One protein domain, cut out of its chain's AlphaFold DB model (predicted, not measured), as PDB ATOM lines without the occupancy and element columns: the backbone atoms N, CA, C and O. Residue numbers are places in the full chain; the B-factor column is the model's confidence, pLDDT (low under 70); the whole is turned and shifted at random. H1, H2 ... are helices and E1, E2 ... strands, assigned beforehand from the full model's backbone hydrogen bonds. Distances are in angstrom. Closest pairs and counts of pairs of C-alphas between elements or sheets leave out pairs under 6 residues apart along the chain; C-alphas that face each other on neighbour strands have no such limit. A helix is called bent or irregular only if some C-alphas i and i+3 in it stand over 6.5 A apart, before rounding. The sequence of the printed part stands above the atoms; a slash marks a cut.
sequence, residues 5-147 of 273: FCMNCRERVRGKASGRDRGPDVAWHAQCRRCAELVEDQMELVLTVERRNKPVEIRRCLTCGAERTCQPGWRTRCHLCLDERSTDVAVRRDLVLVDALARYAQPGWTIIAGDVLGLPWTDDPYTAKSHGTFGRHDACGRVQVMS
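This is residues 5 to 147 of the 273 residues of an uncharacterized protein of Lentzea sp. FXJ1.1311 (UniProt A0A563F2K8). Two small three-stranded sheets, E1 E2 E3 and E4 E5 E6, form a sandwich, two sheets face to face, with their strands crossed at 79 degrees. The long helix H2 only grazes the second sheet with residues 97 to 102, while short H1 lies off both sheets. The 143 printed residues include, in order, H1 E1 E2 E3 H2 E4 E5 E6; the class is mixed, with under half of the residues in named elements, and both sheets are antiparallel meanders, each strand the neighbour of the one before. The whole is compact, radius of gyration of the C-alphas 15.4 A, spanning 47 by 32 by 32 A.

After residues 5 to 32, with no named element, H1 takes residues 33 to 40, from C-alpha 33 at (-38.000, 32.152, 3.781). E1, 43 to 51, 20.8 A, bends by 66 degrees at residue 46; E2 is 54 to 61, 22.9 A, and E3 67 to 70. H2, 84 to 102, 26.2 A, has a kink of 59 degrees near residue 91 and is irregular, C-alphas 85 and 88 being 8.0 A apart. E4 is 109 to 114, E5 133 to 137, and E6 143 to 146, ending at C-alpha 146 (-13.488, 52.842, 16.788).

Hairpin E1 and E2 has N 49 and O 56 at 2.8 A; E2 and E3, N 59 and O 68 at 2.8 A; E4 and E5, N 110 and O 136 at 2.9 A; E5 and E6, N 146 and O 133 at 2.7 A. Between sheets, the closest C-alphas of E3 and E4, Arg 68 and Ala 113, are 4.7 A apart. The closest of H2 and E4, Leu 101 and Gly 114, are 6.9 A apart. H1 and H2 are apart. O i to N i+4 pairs within hydrogen-bond range number 1 of 4 in H1, beside 4 of 5 O i to N i+3 pairs, and 9 of 15 in H2.

The farthest C-alphas, Arg 20 and Pro 107, are 48.7 A apart. The printed part has no cut; links E3 to H2 and E4 to E5 are long. Mean pLDDT of the printed part is 74.0, with residues 28 to 29, 79 to 80, 82 to 100 and 114 to 131 under 70.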
ATOM      1  N   PHE A   5     -39.728  32.963  16.241       80.56
ATOM      2  CA  PHE A   5     -40.760  33.556  15.394       80.56
ATOM      3  C   PHE A   5     -40.122  34.488  14.371       80.56
ATOM      4  O   PHE A   5     -39.095  35.115  14.639       80.56
ATOM      5  N   CYS A   6     -40.708  34.531  13.178       80.00
ATOM      6  CA  CYS A   6     -40.268  35.395  12.103       80.00
ATOM      7  C   CYS A   6     -40.488  36.841  12.535       80.00
ATOM      8  O   CYS A   6     -41.598  37.201  12.920       80.00
ATOM      9  N   MET A   7     -39.456  37.677  12.441       76.44
ATOM     10  CA  MET A   7     -39.554  39.072  12.884       76.44
ATOM     11  C   MET A   7     -40.658  39.865  12.169       76.44
ATOM     12  O   MET A   7     -41.261  40.737  12.780       76.44
ATOM     13  N   ASN A   8     -40.931  39.558  10.896       75.38
ATOM     14  CA  ASN A   8     -41.857  40.350  10.083       75.38
ATOM     15  C   ASN A   8     -43.293  39.815  10.144       75.38
ATOM     16  O   ASN A   8     -44.227  40.582  10.329       75.38
ATOM     17  N   CYS A   9     -43.497  38.504   9.986       80.50
ATOM     18  CA  CYS A   9     -44.848  37.923   9.937       80.50
ATOM     19  C   CYS A   9     -45.267  37.196  11.220       80.50
ATOM     20  O   CYS A   9     -46.394  36.719  11.303       80.50
ATOM     21  N   ARG A  10     -44.368  37.070  12.207       81.81
ATOM     22  CA  ARG A  10     -44.574  36.320  13.460       81.81
ATOM     23  C   ARG A  10     -44.903  34.832  13.280       81.81
ATOM     24  O   ARG A  10     -45.228  34.166  14.255       81.81
ATOM     25  N   GLU A  11     -44.756  34.276  12.078       85.69
ATOM     26  CA  GLU A  11     -44.847  32.830  11.858       85.69
ATOM     27  C   GLU A  11     -43.749  32.096  12.629       85.69
ATOM     28  O   GLU A  11     -42.618  32.576  12.749       85.69
ATOM     29  N   ARG A  12     -44.061  30.905  13.136       85.44
ATOM     30  CA  ARG A  12     -43.084  30.072  13.838       85.44
ATOM     31  C   ARG A  12     -42.010  29.592  12.860       85.44
ATOM     32  O   ARG A  12     -42.316  28.986  11.841       85.44
ATOM     33  N   VAL A  13     -40.749  29.824  13.210       84.69
ATOM     34  CA  VAL A  13     -39.563  29.425  12.443       84.69
ATOM     35  C   VAL A  13     -38.871  28.285  13.174       84.69
ATOM     36  O   VAL A  13     -38.590  28.382  14.371       84.69
ATOM     37  N   ARG A  14     -38.568  27.196  12.466       81.69
ATOM     38  CA  ARG A  14     -37.927  26.009  13.050       81.69
ATOM     39  C   ARG A  14     -36.690  25.599  12.259       81.69
ATOM     40  O   ARG A  14     -36.563  25.869  11.071       81.69
ATOM     41  N   GLY A  15     -35.776  24.913  12.941       77.56
ATOM     42  CA  GLY A  15     -34.607  24.305  12.312       77.56
ATOM     43  C   GLY A  15     -33.445  25.262  12.016       77.56
ATOM     44  O   GLY A  15     -33.317  26.361  12.573       77.56
ATOM     45  N   LYS A  16     -32.527  24.771  11.178       80.38
ATOM     46  CA  LYS A  16     -31.299  25.472  10.781       80.38
ATOM     47  C   LYS A  16     -31.599  26.541   9.728       80.38
ATOM     48  O   LYS A  16     -32.620  26.476   9.052       80.38
ATOM     49  N   ALA A  17     -30.716  27.532   9.624       78.62
ATOM     50  CA  ALA A  17     -30.785  28.527   8.562       78.62
ATOM     51  C   ALA A  17     -30.756  27.859   7.180       78.62
ATOM     52  O   ALA A  17     -30.151  26.797   7.020       78.62
ATOM     53  N   SER A  18     -31.446  28.470   6.218       82.06
ATOM     54  CA  SER A  18     -31.661  27.931   4.866       82.06
ATOM     55  C   SER A  18     -32.382  26.571   4.834       82.06
ATOM     56  O   SER A  18     -32.316  25.850   3.838       82.06
ATOM     57  N   GLY A  19     -33.067  26.203   5.921       81.62
ATOM     58  CA  GLY A  19     -33.903  25.009   6.004       81.62
ATOM     59  C   GLY A  19     -35.275  25.195   5.346       81.62
ATOM     60  O   GLY A  19     -35.595  26.245   4.792       81.62
ATOM     61  N   ARG A  20     -36.126  24.165   5.430       80.06
ATOM     62  CA  ARG A  20     -37.496  24.222   4.886       80.06
ATOM     63  C   ARG A  20     -38.328  25.333   5.540       80.06
ATOM     64  O   ARG A  20     -38.967  26.102   4.830       80.06
ATOM     65  N   ASP A  21     -38.252  25.439   6.866       78.88
ATOM     66  CA  ASP A  21     -39.117  26.321   7.663       78.88
ATOM     67  C   ASP A  21     -38.416  27.614   8.111       78.88
ATOM     68  O   ASP A  21     -38.998  28.408   8.848       78.88
ATOM     69  N   ARG A  22     -37.159  27.834   7.695       83.38
ATOM     70  CA  ARG A  22     -36.338  28.987   8.085       83.38
ATOM     71  C   ARG A  22     -35.523  29.497   6.903       83.38
ATOM     72  O   ARG A  22     -34.812  28.730   6.263       83.38
ATOM     73  N   GLY A  23     -35.596  30.805   6.663       83.06
ATOM     74  CA  GLY A  23     -34.779  31.485   5.660       83.06
ATOM     75  C   GLY A  23     -33.275  31.441   5.971       83.06
ATOM     76  O   GLY A  23     -32.865  30.891   7.001       83.06
ATOM     77  N   PRO A  24     -32.431  31.998   5.087       84.31
ATOM     78  CA  PRO A  24     -31.003  32.164   5.355       84.31
ATOM     79  C   PRO A  24     -30.750  32.950   6.647       84.31
ATOM     80  O   PRO A  24     -31.656  33.572   7.210       84.31
ATOM     81  N   ASP A  25     -29.509  32.918   7.129       80.94
ATOM     82  CA  ASP A  25     -29.127  33.755   8.259       80.94
ATOM     83  C   ASP A  25     -29.227  35.231   7.852       80.94
ATOM     84  O   ASP A  25     -28.504  35.731   6.988       80.94
ATOM     85  N   VAL A  26     -30.182  35.910   8.480       77.56
ATOM     86  CA  VAL A  26     -30.333  37.358   8.458       77.56
ATOM     87  C   VAL A  26     -29.824  37.862   9.802       77.56
ATOM     88  O   VAL A  26     -30.186  37.315  10.848       77.56
ATOM     89  N   ALA A  27     -28.990  38.896   9.789       73.62
ATOM     90  CA  ALA A  27     -28.535  39.563  10.994       73.62
ATOM     91  C   ALA A  27     -29.732  39.905  11.896       73.62
ATOM     92  O   ALA A  27     -30.810  40.276  11.419       73.62
ATOM     93  N   TRP A  28     -29.515  39.790  13.206       68.62
ATOM     94  CA  TRP A  28     -30.460  40.108  14.284       68.62
ATOM     95  C   TRP A  28     -31.583  39.091  14.521       68.62
ATOM     96  O   TRP A  28     -31.770  38.681  15.663       68.62
ATOM     97  N   HIS A  29     -32.316  38.648  13.492       69.56
ATOM     98  CA  HIS A  29     -33.509  37.818  13.700       69.56
ATOM     99  C   HIS A  29     -33.673  36.673  12.705       69.56
ATOM    100  O   HIS A  29     -33.410  36.797  11.512       69.56
ATOM    101  N   ALA A  30     -34.232  35.566  13.204       76.75
ATOM    102  CA  ALA A  30     -34.750  34.521  12.338       76.75
ATOM    103  C   ALA A  30     -35.911  35.070  11.501       76.75
ATOM    104  O   ALA A  30     -36.794  35.773  11.997       76.75
ATOM    105  N   GLN A  31     -35.920  34.704  10.227       79.56
ATOM    106  CA  GLN A  31     -37.006  35.015   9.316       79.56
ATOM    107  C   GLN A  31     -37.481  33.737   8.636       79.56
ATOM    108  O   GLN A  31     -36.692  32.816   8.394       79.56
ATOM    109  N   CYS A  32     -38.777  33.673   8.330       85.81
ATOM    110  CA  CYS A  32     -39.260  32.690   7.373       85.81
ATOM    111  C   CYS A  32     -38.673  33.013   5.989       85.81
ATOM    112  O   CYS A  32     -38.218  34.132   5.738       85.81
ATOM    113  N   ARG A  33     -38.662  32.029   5.087       85.88
ATOM    114  CA  ARG A  33     -38.000  32.152   3.781       85.88
ATOM    115  C   ARG A  33     -38.488  33.359   2.975       85.88
ATOM    116  O   ARG A  33     -37.672  34.165   2.553       85.88
ATOM    117  N   ARG A  34     -39.811  33.533   2.892       85.12
ATOM    118  CA  ARG A  34     -40.453  34.655   2.186       85.12
ATOM    119  C   ARG A  34     -40.032  36.015   2.734       85.12
ATOM    120  O   ARG A  34     -39.793  36.941   1.976       85.12
ATOM    121  N   CYS A  35     -39.933  36.148   4.056       81.62
ATOM    122  CA  CYS A  35     -39.500  37.411   4.655       81.62
ATOM    123  C   CYS A  35     -38.001  37.656   4.436       81.62
ATOM    124  O   CYS A  35     -37.612  38.795   4.210       81.62
ATOM    125  N   ALA A  36     -37.179  36.602   4.443       81.94
ATOM    126  CA  ALA A  36     -35.740  36.714   4.215       81.94
ATOM    127  C   ALA A  36     -35.378  37.106   2.771       81.94
ATOM    128  O   ALA A  36     -34.311  37.680   2.549       81.94
ATOM    129  N   GLU A  37     -36.241  36.800   1.800       80.81
ATOM    130  CA  GLU A  37     -36.120  37.261   0.409       80.81
ATOM    131  C   GLU A  37     -36.275  38.784   0.318       80.81
ATOM    132  O   GLU A  37     -35.447  39.431  -0.309       80.81
ATOM    133  N   LEU A  38     -37.205  39.383   1.072       75.44
ATOM    134  CA  LEU A  38     -37.386  40.846   1.120       75.44
ATOM    135  C   LEU A  38     -36.161  41.605   1.654       75.44
ATOM    136  O   LEU A  38     -36.034  42.809   1.452       75.44
ATOM    137  N   VAL A  39     -35.281  40.924   2.389       73.75
ATOM    138  CA  VAL A  39     -34.078  41.532   2.971       73.75
ATOM    139  C   VAL A  39     -32.935  41.622   1.962       73.75
ATOM    140  O   VAL A  39     -32.075  42.488   2.097       73.75
ATOM    141  N   GLU A  40     -32.901  40.729   0.972       70.25
ATOM    142  CA  GLU A  40     -31.794  40.620   0.017       70.25
ATOM    143  C   GLU A  40     -31.581  41.914  -0.767       70.25
ATOM    144  O   GLU A  40     -30.452  42.390  -0.870       70.25
ATOM    145  N   ASP A  41     -32.678  42.538  -1.185       75.00
ATOM    146  CA  ASP A  41     -32.654  43.728  -2.031       75.00
ATOM    147  C   ASP A  41     -32.493  45.032  -1.241       75.00
ATOM    148  O   ASP A  41     -32.385  46.106  -1.824       75.00
ATOM    149  N   GLN A  42     -32.487  44.989   0.095       82.38
ATOM    150  CA  GLN A  42     -32.470  46.219   0.888       82.38
ATOM    151  C   GLN A  42     -31.059  46.807   1.052       82.38
ATOM    152  O   GLN A  42     -30.909  48.019   1.248       82.38
ATOM    153  N   MET A  43     -30.030  45.953   1.040       86.44
ATOM    154  CA  MET A  43     -28.681  46.316   1.482       86.44
ATOM    155  C   MET A  43     -27.598  45.861   0.498       86.44
ATOM    156  O   MET A  43     -27.293  44.669   0.384       86.44
ATOM    157  N   GLU A  44     -26.905  46.819  -0.109       91.25
ATOM    158  CA  GLU A  44     -25.733  46.551  -0.945       91.25
ATOM    159  C   GLU A  44     -24.462  46.384  -0.103       91.25
ATOM    160  O   GLU A  44     -24.320  46.988   0.962       91.25
ATOM    161  N   LEU A  45     -23.523  45.555  -0.565       91.50
ATOM    162  CA  LEU A  45     -22.189  45.471   0.029       91.50
ATOM    163  C   LEU A  45     -21.366  46.686  -0.411       91.50
ATOM    164  O   LEU A  45     -21.152  46.877  -1.601       91.50
ATOM    165  N   VAL A  46     -20.865  47.471   0.544       91.62
ATOM    166  CA  VAL A  46     -19.997  48.624   0.255       91.62
ATOM    167  C   VAL A  46     -18.535  48.206   0.263       91.62
ATOM    168  O   VAL A  46     -17.781  48.546  -0.644       91.62
ATOM    169  N   LEU A  47     -18.112  47.512   1.322       90.94
ATOM    170  CA  LEU A  47     -16.721  47.105   1.510       90.94
ATOM    171  C   LEU A  47     -16.599  45.997   2.559       90.94
ATOM    172  O   LEU A  47     -17.441  45.865   3.449       90.94
ATOM    173  N   THR A  48     -15.499  45.252   2.497       89.88
ATOM    174  CA  THR A  48     -15.130  44.243   3.497       89.88
ATOM    175  C   THR A  48     -13.909  44.725   4.275       89.88
ATOM    176  O   THR A  48     -12.889  45.079   3.686       89.88
ATOM    177  N   VAL A  49     -14.004  44.738   5.605       84.50
ATOM    178  CA  VAL A  49     -12.908  45.070   6.529       84.50
ATOM    179  C   VAL A  49     -12.508  43.870   7.370       84.50
ATOM    180  O   VAL A  49     -13.294  42.956   7.594       84.50
ATOM    181  N   GLU A  50     -11.295  43.894   7.910       81.94
ATOM    182  CA  GLU A  50     -10.845  42.886   8.865       81.94
ATOM    183  C   GLU A  50     -10.954  43.374  10.309       81.94
ATOM    184  O   GLU A  50     -10.501  44.463  10.674       81.94
ATOM    185  N   ARG A  51     -11.482  42.511  11.177       75.75
ATOM    186  CA  ARG A  51     -11.446  42.679  12.627       75.75
ATOM    187  C   ARG A  51     -10.995  41.391  13.292       75.75
ATOM    188  O   ARG A  51     -11.660  40.368  13.188       75.75
ATOM    189  N   ARG A  52      -9.901  41.459  14.061       74.94
ATOM    190  CA  ARG A  52      -9.315  40.291  14.755       74.94
ATOM    191  C   ARG A  52      -9.083  39.116  13.786       74.94
ATOM    192  O   ARG A  52      -9.446  37.987  14.104       74.94
ATOM    193  N   ASN A  53      -8.522  39.413  12.612       76.75
ATOM    194  CA  ASN A  53      -8.260  38.459  11.524       76.75
ATOM    195  C   ASN A  53      -9.523  37.745  11.011       76.75
ATOM    196  O   ASN A  53      -9.460  36.607  10.554       76.75
ATOM    197  N   LYS A  54     -10.689  38.386  11.142       77.94
ATOM    198  CA  LYS A  54     -11.950  37.908  10.584       77.94
ATOM    199  C   LYS A  54     -12.562  38.983   9.693       77.94
ATOM    200  O   LYS A  54     -12.595  40.142  10.116       77.94
ATOM    201  N   PRO A  55     -13.057  38.619   8.503       83.31
ATOM    202  CA  PRO A  55     -13.754  39.555   7.638       83.31
ATOM    203  C   PRO A  55     -15.088  39.993   8.261       83.31
ATOM    204  O   PRO A  55     -15.785  39.207   8.905       83.31
ATOM    205  N   VAL A  56     -15.421  41.263   8.061       84.06
ATOM    206  CA  VAL A  56     -16.680  41.921   8.415       84.06
ATOM    207  C   VAL A  56     -17.104  42.740   7.202       84.06
ATOM    208  O   VAL A  56     -16.307  43.492   6.648       84.06
ATOM    209  N   GLU A  57     -18.352  42.601   6.783       86.69
ATOM    210  CA  GLU A  57     -18.924  43.365   5.677       86.69
ATOM    211  C   GLU A  57     -19.567  44.646   6.201       86.69
ATOM    212  O   GLU A  57     -20.312  44.608   7.180       86.69
ATOM    213  N   ILE A  58     -19.323  45.773   5.536       85.94
ATOM    214  CA  ILE A  58     -20.108  46.997   5.703       85.94
ATOM    215  C   ILE A  58     -21.079  47.081   4.534       85.94
ATOM    216  O   ILE A  58     -20.675  47.080   3.371       85.94
ATOM    217  N   ARG A  59     -22.368  47.145   4.856       86.75
ATOM    218  CA  ARG A  59     -23.468  47.164   3.896       86.75
ATOM    219  C   ARG A  59     -24.267  48.449   4.038       86.75
ATOM    220  O   ARG A  59     -24.461  48.918   5.160       86.75
ATOM    221  N   ARG A  60     -24.739  49.007   2.928       87.00
ATOM    222  CA  ARG A  60     -25.484  50.269   2.872       87.00
ATOM    223  C   ARG A  60     -26.923  50.018   2.464       87.00
ATOM    224  O   ARG A  60     -27.183  49.251   1.545       87.00
ATOM    225  N   CYS A  61     -27.850  50.686   3.142       86.00
ATOM    226  CA  CYS A  61     -29.246  50.692   2.734       86.00
ATOM    227  C   CYS A  61     -29.415  51.448   1.420       86.00
ATOM    228  O   CYS A  61     -29.074  52.628   1.351       86.00
ATOM    229  N   LEU A  62     -30.015  50.797   0.427       87.81
ATOM    230  CA  LEU A  62     -30.292  51.407  -0.874       87.81
ATOM    231  C   LEU A  62     -31.362  52.512  -0.813       87.81
ATOM    232  O   LEU A  62     -31.466  53.313  -1.733       87.81
ATOM    233  N   THR A  63     -32.135  52.591   0.274       85.31
ATOM    234  CA  THR A  63     -33.178  53.612   0.457       85.31
ATOM    235  C   THR A  63     -32.670  54.852   1.193       85.31
ATOM    236  O   THR A  63     -32.838  55.961   0.704       85.31
ATOM    237  N   CYS A  64     -32.069  54.694   2.379       80.06
ATOM    238  CA  CYS A  64     -31.665  55.834   3.218       80.06
ATOM    239  C   CYS A  64     -30.149  56.022   3.343       80.06
ATOM    240  O   CYS A  64     -29.702  56.875   4.104       80.06
ATOM    241  N   GLY A  65     -29.340  55.180   2.695       82.75
ATOM    242  CA  GLY A  65     -27.879  55.268   2.752       82.75
ATOM    243  C   GLY A  65     -27.246  54.865   4.089       82.75
ATOM    244  O   GLY A  65     -26.027  54.937   4.224       82.75
ATOM    245  N   ALA A  66     -28.023  54.419   5.082       78.50
ATOM    246  CA  ALA A  66     -27.473  54.028   6.377       78.50
ATOM    247  C   ALA A  66     -26.581  52.785   6.249       78.50
ATOM    248  O   ALA A  66     -26.994  51.760   5.700       78.50
ATOM    249  N   GLU A  67     -25.369  52.870   6.793       83.19
ATOM    250  CA  GLU A  67     -24.371  51.803   6.759       83.19
ATOM    251  C   GLU A  67     -24.444  50.915   8.025       83.19
ATOM    252  O   GLU A  67     -24.777  51.357   9.135       83.19
ATOM    253  N   ARG A  68     -24.204  49.609   7.856       79.75
ATOM    254  CA  ARG A  68     -24.305  48.568   8.894       79.75
ATOM    255  C   ARG A  68     -23.219  47.520   8.727       79.75
ATOM    256  O   ARG A  68     -22.851  47.182   7.610       79.75
ATOM    257  N   THR A  69     -22.759  46.955   9.837       79.81
ATOM    258  CA  THR A  69     -21.815  45.833   9.816       79.81
ATOM    259  C   THR A  69     -22.534  44.496   9.859       79.81
ATOM    260  O   THR A  69     -23.486  44.331  10.621       79.81
ATOM    261  N   CYS A  70     -22.049  43.530   9.089       77.88
ATOM    262  CA  CYS A  70     -22.560  42.168   9.041       77.88
ATOM    263  C   CYS A  70     -21.405  41.160   8.956       77.88
ATOM    264  O   CYS A  70     -20.307  41.485   8.501       77.88
ATOM    265  N   GLN A  71     -21.650  39.922   9.379       78.56
ATOM    266  CA  GLN A  71     -20.729  38.830   9.089       78.56
ATOM    267  C   GLN A  71     -20.841  38.453   7.600       78.56
ATOM    268  O   GLN A  71     -21.957  38.420   7.076       78.56
ATOM    269  N   PRO A  72     -19.735  38.118   6.914       82.62
ATOM    270  CA  PRO A  72     -19.812  37.620   5.548       82.62
ATOM    271  C   PRO A  72     -20.737  36.412   5.406       82.62
ATOM    272  O   PRO A  72     -20.751  35.517   6.258       82.62
ATOM    273  N   GLY A  73     -21.510  36.403   4.321       79.69
ATOM    274  CA  GLY A  73     -22.508  35.371   4.024       79.69
ATOM    275  C   GLY A  73     -23.841  35.519   4.769       79.69
ATOM    276  O   GLY A  73     -24.764  34.756   4.494       79.69
ATOM    277  N   TRP A  74     -23.975  36.488   5.680       81.94
ATOM    278  CA  TRP A  74     -25.251  36.818   6.319       81.94
ATOM    279  C   TRP A  74     -25.950  37.950   5.564       81.94
ATOM    280  O   TRP A  74     -25.326  38.940   5.178       81.94
ATOM    281  N   ARG A  75     -27.275  37.853   5.421       82.38
ATOM    282  CA  ARG A  75     -28.101  38.979   4.960       82.38
ATOM    283  C   ARG A  75     -28.250  39.999   6.089       82.38
ATOM    284  O   ARG A  75     -28.196  39.638   7.259       82.38
ATOM    285  N   THR A  76     -28.468  41.271   5.775       79.00
ATOM    286  CA  THR A  76     -28.739  42.307   6.788       79.00
ATOM    287  C   THR A  76     -29.813  43.262   6.299       79.00
ATOM    288  O   THR A  76     -30.068  43.322   5.101       79.00
ATOM    289  N   ARG A  77     -30.428  44.002   7.220       77.75
ATOM    290  CA  ARG A  77     -31.529  44.928   6.941       77.75
ATOM    291  C   ARG A  77     -31.243  46.318   7.494       77.75
ATOM    292  O   ARG A  77     -30.502  46.470   8.468       77.75
ATOM    293  N   CYS A  78     -31.865  47.328   6.903       76.44
ATOM    294  CA  CYS A  78     -31.837  48.677   7.448       76.44
ATOM    295  C   CYS A  78     -32.813  48.778   8.616       76.44
ATOM    296  O   CYS A  78     -33.972  48.423   8.450       76.44
ATOM    297  N   HIS A  79     -32.358  49.293   9.761       68.50
ATOM    298  CA  HIS A  79     -33.220  49.543  10.923       68.50
ATOM    299  C   HIS A  79     -34.070  50.814  10.791       68.50
ATOM    300  O   HIS A  79     -35.108  50.911  11.421       68.50
ATOM    301  N   LEU A  80     -33.667  51.740   9.917       67.00
ATOM    302  CA  LEU A  80     -34.413  52.975   9.671       67.00
ATOM    303  C   LEU A  80     -35.536  52.762   8.650       67.00
ATOM    304  O   LEU A  80     -36.636  53.267   8.818       67.00
ATOM    305  N   CYS A  81     -35.266  51.979   7.604       71.94
ATOM    306  CA  CYS A  81     -36.230  51.677   6.541       71.94
ATOM    307  C   CYS A  81     -36.951  50.348   6.774       71.94
ATOM    308  O   CYS A  81     -37.242  49.623   5.822       71.94
ATOM    309  N   LEU A  82     -37.147  49.958   8.033       67.56
ATOM    310  CA  LEU A  82     -37.911  48.755   8.341       67.56
ATOM    311  C   LEU A  82     -39.345  48.913   7.835       67.56
ATOM    312  O   LEU A  82     -39.918  49.997   7.890       67.56
ATOM    313  N   ASP A  83     -39.917  47.817   7.341       59.06
ATOM    314  CA  ASP A  83     -41.319  47.784   6.949       59.06
ATOM    315  C   ASP A  83     -42.231  47.949   8.175       59.06
ATOM    316  O   ASP A  83     -41.869  47.581   9.296       59.06
ATOM    317  N   GLU A  84     -43.454  48.443   7.962       56.00
ATOM    318  CA  GLU A  84     -44.480  48.599   9.008       56.00
ATOM    319  C   GLU A  84     -44.671  47.318   9.841       56.00
ATOM    320  O   GLU A  84     -44.926  47.374  11.040       56.00
ATOM    321  N   ARG A  85     -44.413  46.148   9.247       57.16
ATOM    322  CA  ARG A  85     -44.503  44.818   9.874       57.16
ATOM    323  C   ARG A  85     -43.492  44.586  11.006       57.16
ATOM    324  O   ARG A  85     -43.643  43.640  11.774       57.16
ATOM    325  N   SER A  86     -42.471  45.434  11.124       55.53
ATOM    326  CA  SER A  86     -41.424  45.354  12.149       55.53
ATOM    327  C   SER A  86     -41.250  46.639  12.980       55.53
ATOM    328  O   SER A  86     -40.376  46.690  13.853       55.53
ATOM    329  N   THR A  87     -42.115  47.641  12.778       52.75
ATOM    330  CA  THR A  87     -42.001  48.996  13.359       52.75
ATOM    331  C   THR A  87     -42.223  49.078  14.874       52.75
ATOM    332  O   THR A  87     -41.422  49.719  15.553       52.75
ATOM    333  N   ASP A  88     -43.205  48.378  15.455       52.12
ATOM    334  CA  ASP A  88     -43.544  48.512  16.892       52.12
ATOM    335  C   ASP A  88     -42.393  48.176  17.860       52.12
ATOM    336  O   ASP A  88     -42.293  48.713  18.970       52.12
ATOM    337  N   VAL A  89     -41.510  47.262  17.451       53.38
ATOM    338  CA  VAL A  89     -40.337  46.841  18.233       53.38
ATOM    339  C   VAL A  89     -39.099  47.664  17.867       53.38
ATOM    340  O   VAL A  89     -38.205  47.814  18.699       53.38
ATOM    341  N   ALA A  90     -39.032  48.204  16.650       47.81
ATOM    342  CA  ALA A  90     -37.840  48.852  16.125       47.81
ATOM    343  C   ALA A  90     -37.769  50.366  16.373       47.81
ATOM    344  O   ALA A  90     -36.705  50.848  16.751       47.81
ATOM    345  N   VAL A  91     -38.893  51.087  16.304       44.62
ATOM    346  CA  VAL A  91     -38.927  52.555  16.474       44.62
ATOM    347  C   VAL A  91     -38.401  52.988  17.853       44.62
ATOM    348  O   VAL A  91     -37.660  53.960  17.972       44.62
ATOM    349  N   ARG A  92     -38.682  52.220  18.917       48.12
ATOM    350  CA  ARG A  92     -38.130  52.478  20.268       48.12
ATOM    351  C   ARG A  92     -36.619  52.234  20.386       48.12
ATOM    352  O   ARG A  92     -36.014  52.643  21.373       48.12
ATOM    353  N   ARG A  93     -36.008  51.542  19.425       51.69
ATOM    354  CA  ARG A  93     -34.607  51.096  19.459       51.69
ATOM    355  C   ARG A  93     -33.691  51.943  18.569       51.69
ATOM    356  O   ARG A  93     -32.487  51.963  18.815       51.69
ATOM    357  N   ASP A  94     -34.247  52.686  17.614       52.44
ATOM    358  CA  ASP A  94     -33.495  53.575  16.720       52.44
ATOM    359  C   ASP A  94     -32.914  54.802  17.436       52.44
ATOM    360  O   ASP A  94     -31.756  55.155  17.205       52.44
ATOM    361  N   LEU A  95     -33.657  55.395  18.380       50.22
ATOM    362  CA  LEU A  95     -33.144  56.479  19.232       50.22
ATOM    363  C   LEU A  95     -31.943  56.011  20.072       50.22
ATOM    364  O   LEU A  95     -30.937  56.707  20.179       50.22
ATOM    365  N   VAL A  96     -31.993  54.772  20.578       59.59
ATOM    366  CA  VAL A  96     -30.888  54.162  21.336       59.59
ATOM    367  C   VAL A  96     -29.653  53.956  20.457       59.59
ATOM    368  O   VAL A  96     -28.530  54.101  20.935       59.59
ATOM    369  N   LEU A  97     -29.834  53.630  19.175       60.19
ATOM    370  CA  LEU A  97     -28.738  53.400  18.236       60.19
ATOM    371  C   LEU A  97     -28.008  54.698  17.865       60.19
ATOM    372  O   LEU A  97     -26.778  54.713  17.889       60.19
ATOM    373  N   VAL A  98     -28.734  55.772  17.539       64.38
ATOM    374  CA  VAL A  98     -28.119  57.068  17.196       64.38
ATOM    375  C   VAL A  98     -27.312  57.604  18.381       64.38
ATOM    376  O   VAL A  98     -26.129  57.912  18.221       64.38
ATOM    377  N   ASP A  99     -27.886  57.589  19.586       64.75
ATOM    378  CA  ASP A  99     -27.189  58.016  20.805       64.75
ATOM    379  C   ASP A  99     -26.007  57.102  21.156       64.75
ATOM    380  O   ASP A  99     -24.964  57.559  21.636       64.75
ATOM    381  N   ALA A 100     -26.128  55.794  20.910       67.12
ATOM    382  CA  ALA A 100     -25.035  54.852  21.131       67.12
ATOM    383  C   ALA A 100     -23.866  55.092  20.168       67.12
ATOM    384  O   ALA A 100     -22.714  55.016  20.602       67.12
ATOM    385  N   LEU A 101     -24.139  55.389  18.893       72.56
ATOM    386  CA  LEU A 101     -23.116  55.708  17.894       72.56
ATOM    387  C   LEU A 101     -22.493  57.088  18.127       72.56
ATOM    388  O   LEU A 101     -21.285  57.231  17.949       72.56
ATOM    389  N   ALA A 102     -23.265  58.068  18.609       75.38
ATOM    390  CA  ALA A 102     -22.766  59.403  18.942       75.38
ATOM    391  C   ALA A 102     -21.629  59.365  19.980       75.38
ATOM    392  O   ALA A 102     -20.701  60.167  19.917       75.38
ATOM    393  N   ARG A 103     -21.617  58.371  20.883       79.31
ATOM    394  CA  ARG A 103     -20.526  58.156  21.859       79.31
ATOM    395  C   ARG A 103     -19.181  57.774  21.232       79.31
ATOM    396  O   ARG A 103     -18.182  57.725  21.946       79.31
ATOM    397  N   TYR A 104     -19.164  57.438  19.946       82.38
ATOM    398  CA  TYR A 104     -17.952  57.132  19.191       82.38
ATOM    399  C   TYR A 104     -17.512  58.299  18.306       82.38
ATOM    400  O   TYR A 104     -16.435  58.208  17.724       82.38
ATOM    401  N   ALA A 105     -18.306  59.371  18.201       81.94
ATOM    402  CA  ALA A 105     -17.970  60.531  17.389       81.94
ATOM    403  C   ALA A 105     -16.685  61.195  17.899       81.94
ATOM    404  O   ALA A 105     -16.524  61.448  19.095       81.94
ATOM    405  N   GLN A 106     -15.763  61.455  16.978       85.19
ATOM    406  CA  GLN A 106     -14.451  62.023  17.260       85.19
ATOM    407  C   GLN A 106     -14.056  62.957  16.110       85.19
ATOM    408  O   GLN A 106     -14.409  62.672  14.965       85.19
ATOM    409  N   PRO A 107     -13.321  64.052  16.375       85.00
ATOM    410  CA  PRO A 107     -12.783  64.898  15.312       85.00
ATOM    411  C   PRO A 107     -11.972  64.084  14.293       85.00
ATOM    412  O   PRO A 107     -11.196  63.214  14.684       85.00
ATOM    413  N   GLY A 108     -12.161  64.365  13.000       87.12
ATOM    414  CA  GLY A 108     -11.472  63.674  11.902       87.12
ATOM    415  C   GLY A 108     -12.019  62.282  11.566       87.12
ATOM    416  O   GLY A 108     -11.420  61.577  10.747       87.12
ATOM    417  N   TRP A 109     -13.131  61.869  12.184       89.56
ATOM    418  CA  TRP A 109     -13.763  60.576  11.952       89.56
ATOM    419  C   TRP A 109     -15.266  60.689  11.703       89.56
ATOM    420  O   TRP A 109     -16.036  61.088  12.578       89.56
ATOM    421  N   THR A 110     -15.705  60.155  10.567       89.38
ATOM    422  CA  THR A 110     -17.114  59.876  10.293       89.38
ATOM    423  C   THR A 110     -17.468  58.470  10.776       89.38
ATOM    424  O   THR A 110     -16.917  57.480  10.289       89.38
ATOM    425  N   ILE A 111     -18.404  58.339  11.721       86.31
ATOM    426  CA  ILE A 111     -18.909  57.025  12.155       86.31
ATOM    427  C   ILE A 111     -19.830  56.465  11.080       86.31
ATOM    428  O   ILE A 111     -20.876  57.039  10.792       86.31
ATOM    429  N   ILE A 112     -19.430  55.339  10.490       81.19
ATOM    430  CA  ILE A 112     -20.122  54.777   9.328       81.19
ATOM    431  C   ILE A 112     -20.966  53.556   9.679       81.19
ATOM    432  O   ILE A 112     -22.046  53.376   9.141       81.19
ATOM    433  N   ALA A 113     -20.534  52.724  10.621       75.44
ATOM    434  CA  ALA A 113     -21.299  51.543  10.994       75.44
ATOM    435  C   ALA A 113     -21.043  51.189  12.450       75.44
ATOM    436  O   ALA A 113     -19.964  51.431  12.976       75.44
ATOM    437  N   GLY A 114     -21.998  50.550  13.107       68.75
ATOM    438  CA  GLY A 114     -21.718  49.901  14.374       68.75
ATOM    439  C   GLY A 114     -22.630  48.726  14.618       68.75
ATOM    440  O   GLY A 114     -23.772  48.693  14.162       68.75
ATOM    441  N   ASP A 115     -22.082  47.760  15.339       63.69
ATOM    442  CA  ASP A 115     -22.841  46.682  15.938       63.69
ATOM    443  C   ASP A 115     -23.274  47.109  17.342       63.69
ATOM    444  O   ASP A 115     -22.441  47.258  18.247       63.69
ATOM    445  N   VAL A 116     -24.576  47.338  17.520       52.59
ATOM    446  CA  VAL A 116     -25.146  47.629  18.836       52.59
ATOM    447  C   VAL A 116     -25.124  46.361  19.674       52.59
ATOM    448  O   VAL A 116     -26.026  45.530  19.617       52.59
ATOM    449  N   LEU A 117     -24.118  46.276  20.545       42.94
ATOM    450  CA  LEU A 117     -24.242  45.536  21.798       42.94
ATOM    451  C   LEU A 117     -25.510  46.016  22.513       42.94
ATOM    452  O   LEU A 117     -25.562  47.163  22.956       42.94
ATOM    453  N   GLY A 118     -26.506  45.139  22.642       39.03
ATOM    454  CA  GLY A 118     -27.674  45.397  23.487       39.03
ATOM    455  C   GLY A 118     -29.007  45.623  22.777       39.03
ATOM    456  O   GLY A 118     -29.950  46.036  23.446       39.03
ATOM    457  N   LEU A 119     -29.147  45.303  21.488       38.56
ATOM    458  CA  LEU A 119     -30.463  44.928  20.956       38.56
ATOM    459  C   LEU A 119     -30.509  43.401  20.840       38.56
ATOM    460  O   LEU A 119     -29.533  42.793  20.402       38.56
ATOM    461  N   PRO A 120     -31.566  42.751  21.340       31.20
ATOM    462  CA  PRO A 120     -31.466  41.382  21.826       31.20
ATOM    463  C   PRO A 120     -31.570  40.441  20.601       31.20
ATOM    464  O   PRO A 120     -32.063  40.852  19.556       31.20
ATOM    465  N   TRP A 121     -31.007  39.235  20.534       46.03
ATOM    466  CA  TRP A 121     -31.547  38.016  21.141       46.03
ATOM    467  C   TRP A 121     -30.732  36.803  20.640       46.03
ATOM    468  O   TRP A 121     -31.196  35.983  19.843       46.03
ATOM    469  N   THR A 122     -29.515  36.625  21.134       33.12
ATOM    470  CA  THR A 122     -29.269  35.296  21.698       33.12
ATOM    471  C   THR A 122     -30.065  35.273  23.002       33.12
ATOM    472  O   THR A 122     -30.115  36.296  23.683       33.12
ATOM    473  N   ASP A 123     -30.682  34.155  23.386       35.41
ATOM    474  CA  ASP A 123     -31.278  33.960  24.730       35.41
ATOM    475  C   ASP A 123     -30.209  33.986  25.849       35.41
ATOM    476  O   ASP A 123     -30.331  33.376  26.905       35.41
ATOM    477  N   ASP A 124     -29.103  34.658  25.570       38.16
ATOM    478  CA  ASP A 124     -27.871  34.710  26.295       38.16
ATOM    479  C   ASP A 124     -27.241  36.092  26.025       38.16
ATOM    480  O   ASP A 124     -26.550  36.288  25.016       38.16
ATOM    481  N   PRO A 125     -27.488  37.076  26.903       39.69
ATOM    482  CA  PRO A 125     -26.857  38.393  26.850       39.69
ATOM    483  C   PRO A 125     -25.321  38.349  26.977       39.69
ATOM    484  O   PRO A 125     -24.674  39.387  26.836       39.69
ATOM    485  N   TYR A 126     -24.718  37.171  27.191       36.31
ATOM    486  CA  TYR A 126     -23.275  36.974  27.294       36.31
ATOM    487  C   TYR A 126     -22.612  36.452  26.001       36.31
ATOM    488  O   TYR A 126     -21.378  36.421  25.942       36.31
ATOM    489  N   THR A 127     -23.359  36.096  24.940       40.06
ATOM    490  CA  THR A 127     -22.772  35.521  23.700       40.06
ATOM    491  C   THR A 127     -22.851  36.368  22.433       40.06
ATOM    492  O   THR A 127     -22.102  36.079  21.492       40.06
ATOM    493  N   ALA A 128     -23.647  37.440  22.384       47.81
ATOM    494  CA  ALA A 128     -23.640  38.358  21.242       47.81
ATOM    495  C   ALA A 128     -22.329  39.169  21.212       47.81
ATOM    496  O   ALA A 128     -22.172  40.213  21.848       47.81
ATOM    497  N   LYS A 129     -21.328  38.655  20.492       52.19
ATOM    498  CA  LYS A 129     -20.035  39.324  20.319       52.19
ATOM    499  C   LYS A 129     -20.204  40.482  19.342       52.19
ATOM    500  O   LYS A 129     -20.252  40.242  18.143       52.19
ATOM    501  N   SER A 130     -20.182  41.717  19.845       62.88
ATOM    502  CA  SER A 130     -20.129  42.902  18.980       62.88
ATOM    503  C   SER A 130     -19.014  42.791  17.940       62.88
ATOM    504  O   SER A 130     -17.838  42.534  18.267       62.88
ATOM    505  N   HIS A 131     -19.377  43.053  16.690       65.75
ATOM    506  CA  HIS A 131     -18.484  43.254  15.559       65.75
ATOM    507  C   HIS A 131     -17.767  44.613  15.617       65.75
ATOM    508  O   HIS A 131     -16.834  44.828  14.853       65.75
ATOM    509  N   GLY A 132     -18.077  45.459  16.603       73.75
ATOM    510  CA  GLY A 132     -17.459  46.762  16.846       73.75
ATOM    511  C   GLY A 132     -18.196  47.919  16.174       73.75
ATOM    512  O   GLY A 132     -19.069  47.720  15.334       73.75
ATOM    513  N   THR A 133     -17.820  49.136  16.557       81.38
ATOM    514  CA  THR A 133     -18.168  50.365  15.835       81.38
ATOM    515  C   THR A 133     -17.041  50.681  14.865       81.38
ATOM    516  O   THR A 133     -15.880  50.511  15.219       81.38
ATOM    517  N   PHE A 134     -17.361  51.112  13.653       85.12
ATOM    518  CA  PHE A 134     -16.426  51.446  12.590       85.12
ATOM    519  C   PHE A 134     -16.574  52.907  12.187       85.12
ATOM    520  O   PHE A 134     -17.679  53.418  11.991       85.12
ATOM    521  N   GLY A 135     -15.429  53.557  12.033       88.12
ATOM    522  CA  GLY A 135     -15.301  54.926  11.568       88.12
ATOM    523  C   GLY A 135     -14.458  54.964  10.306       88.12
ATOM    524  O   GLY A 135     -13.572  54.126  10.110       88.12
ATOM    525  N   ARG A 136     -14.753  55.934   9.450       89.50
ATOM    526  CA  ARG A 136     -13.961  56.307   8.286       89.50
ATOM    527  C   ARG A 136     -13.200  57.580   8.622       89.50
ATOM    528  O   ARG A 136     -13.809  58.548   9.061       89.50
ATOM    529  N   HIS A 137     -11.887  57.564   8.444       91.38
ATOM    530  CA  HIS A 137     -11.064  58.744   8.670       91.38
ATOM    531  C   HIS A 137     -11.336  59.774   7.575       91.38
ATOM    532  O   HIS A 137     -11.206  59.443   6.395       91.38
ATOM    533  N   ASP A 138     -11.665  61.005   7.950       89.88
ATOM    534  CA  ASP A 138     -12.127  62.026   7.006       89.88
ATOM    535  C   ASP A 138     -11.025  62.418   6.010       89.88
ATOM    536  O   ASP A 138     -11.294  62.629   4.832       89.88
ATOM    537  N   ALA A 139      -9.760  62.433   6.449       88.56
ATOM    538  CA  ALA A 139      -8.648  62.873   5.603       88.56
ATOM    539  C   ALA A 139      -8.139  61.810   4.613       88.56
ATOM    540  O   ALA A 139      -7.602  62.158   3.568       88.56
ATOM    541  N   CYS A 140      -8.243  60.515   4.937       90.12
ATOM    542  CA  CYS A 140      -7.649  59.450   4.105       90.12
ATOM    543  C   CYS A 140      -8.608  58.317   3.733       90.12
ATOM    544  O   CYS A 140      -8.197  57.341   3.108       90.12
ATOM    545  N   GLY A 141      -9.869  58.389   4.163       89.50
ATOM    546  CA  GLY A 141     -10.888  57.382   3.877       89.50
ATOM    547  C   GLY A 141     -10.671  56.028   4.560       89.50
ATOM    548  O   GLY A 141     -11.458  55.106   4.345       89.50
ATOM    549  N   ARG A 142      -9.629  55.862   5.388       90.00
ATOM    550  CA  ARG A 142      -9.336  54.583   6.047       90.00
ATOM    551  C   ARG A 142     -10.470  54.209   6.993       90.00
ATOM    552  O   ARG A 142     -10.801  54.968   7.899       90.00
ATOM    553  N   VAL A 143     -11.007  53.006   6.823       88.81
ATOM    554  CA  VAL A 143     -11.982  52.430   7.750       88.81
ATOM    555  C   VAL A 143     -11.264  51.640   8.843       88.81
ATOM    556  O   VAL A 143     -10.390  50.820   8.550       88.81
ATOM    557  N   GLN A 144     -11.632  51.867  10.104       88.31
ATOM    558  CA  GLN A 144     -11.138  51.083  11.236       88.31
ATOM    559  C   GLN A 144     -12.182  50.942  12.343       88.31
ATOM    560  O   GLN A 144     -13.180  51.659  12.380       88.31
ATOM    561  N   VAL A 145     -11.933  50.007  13.261       86.31
ATOM    562  CA  VAL A 145     -12.728  49.870  14.485       86.31
ATOM    563  C   VAL A 145     -12.441  51.056  15.407       86.31
ATOM    564  O   VAL A 145     -11.279  51.307  15.725       86.31
ATOM    565  N   MET A 146     -13.500  51.717  15.859       86.06
ATOM    566  CA  MET A 146     -13.488  52.842  16.788       86.06
ATOM    567  C   MET A 146     -13.725  52.364  18.220       86.06
ATOM    568  O   MET A 146     -14.529  51.464  18.495       86.06
ATOM    569  N   SER A 147     -13.024  52.994  19.146       82.69
ATOM    570  CA  SER A 147     -13.261  52.948  20.576       82.69
ATOM    571  C   SER A 147     -14.014  54.205  21.029       82.69
ATOM    572  O   SER A 147     -14.351  55.079  20.237       82.69
TER     573      SER A 147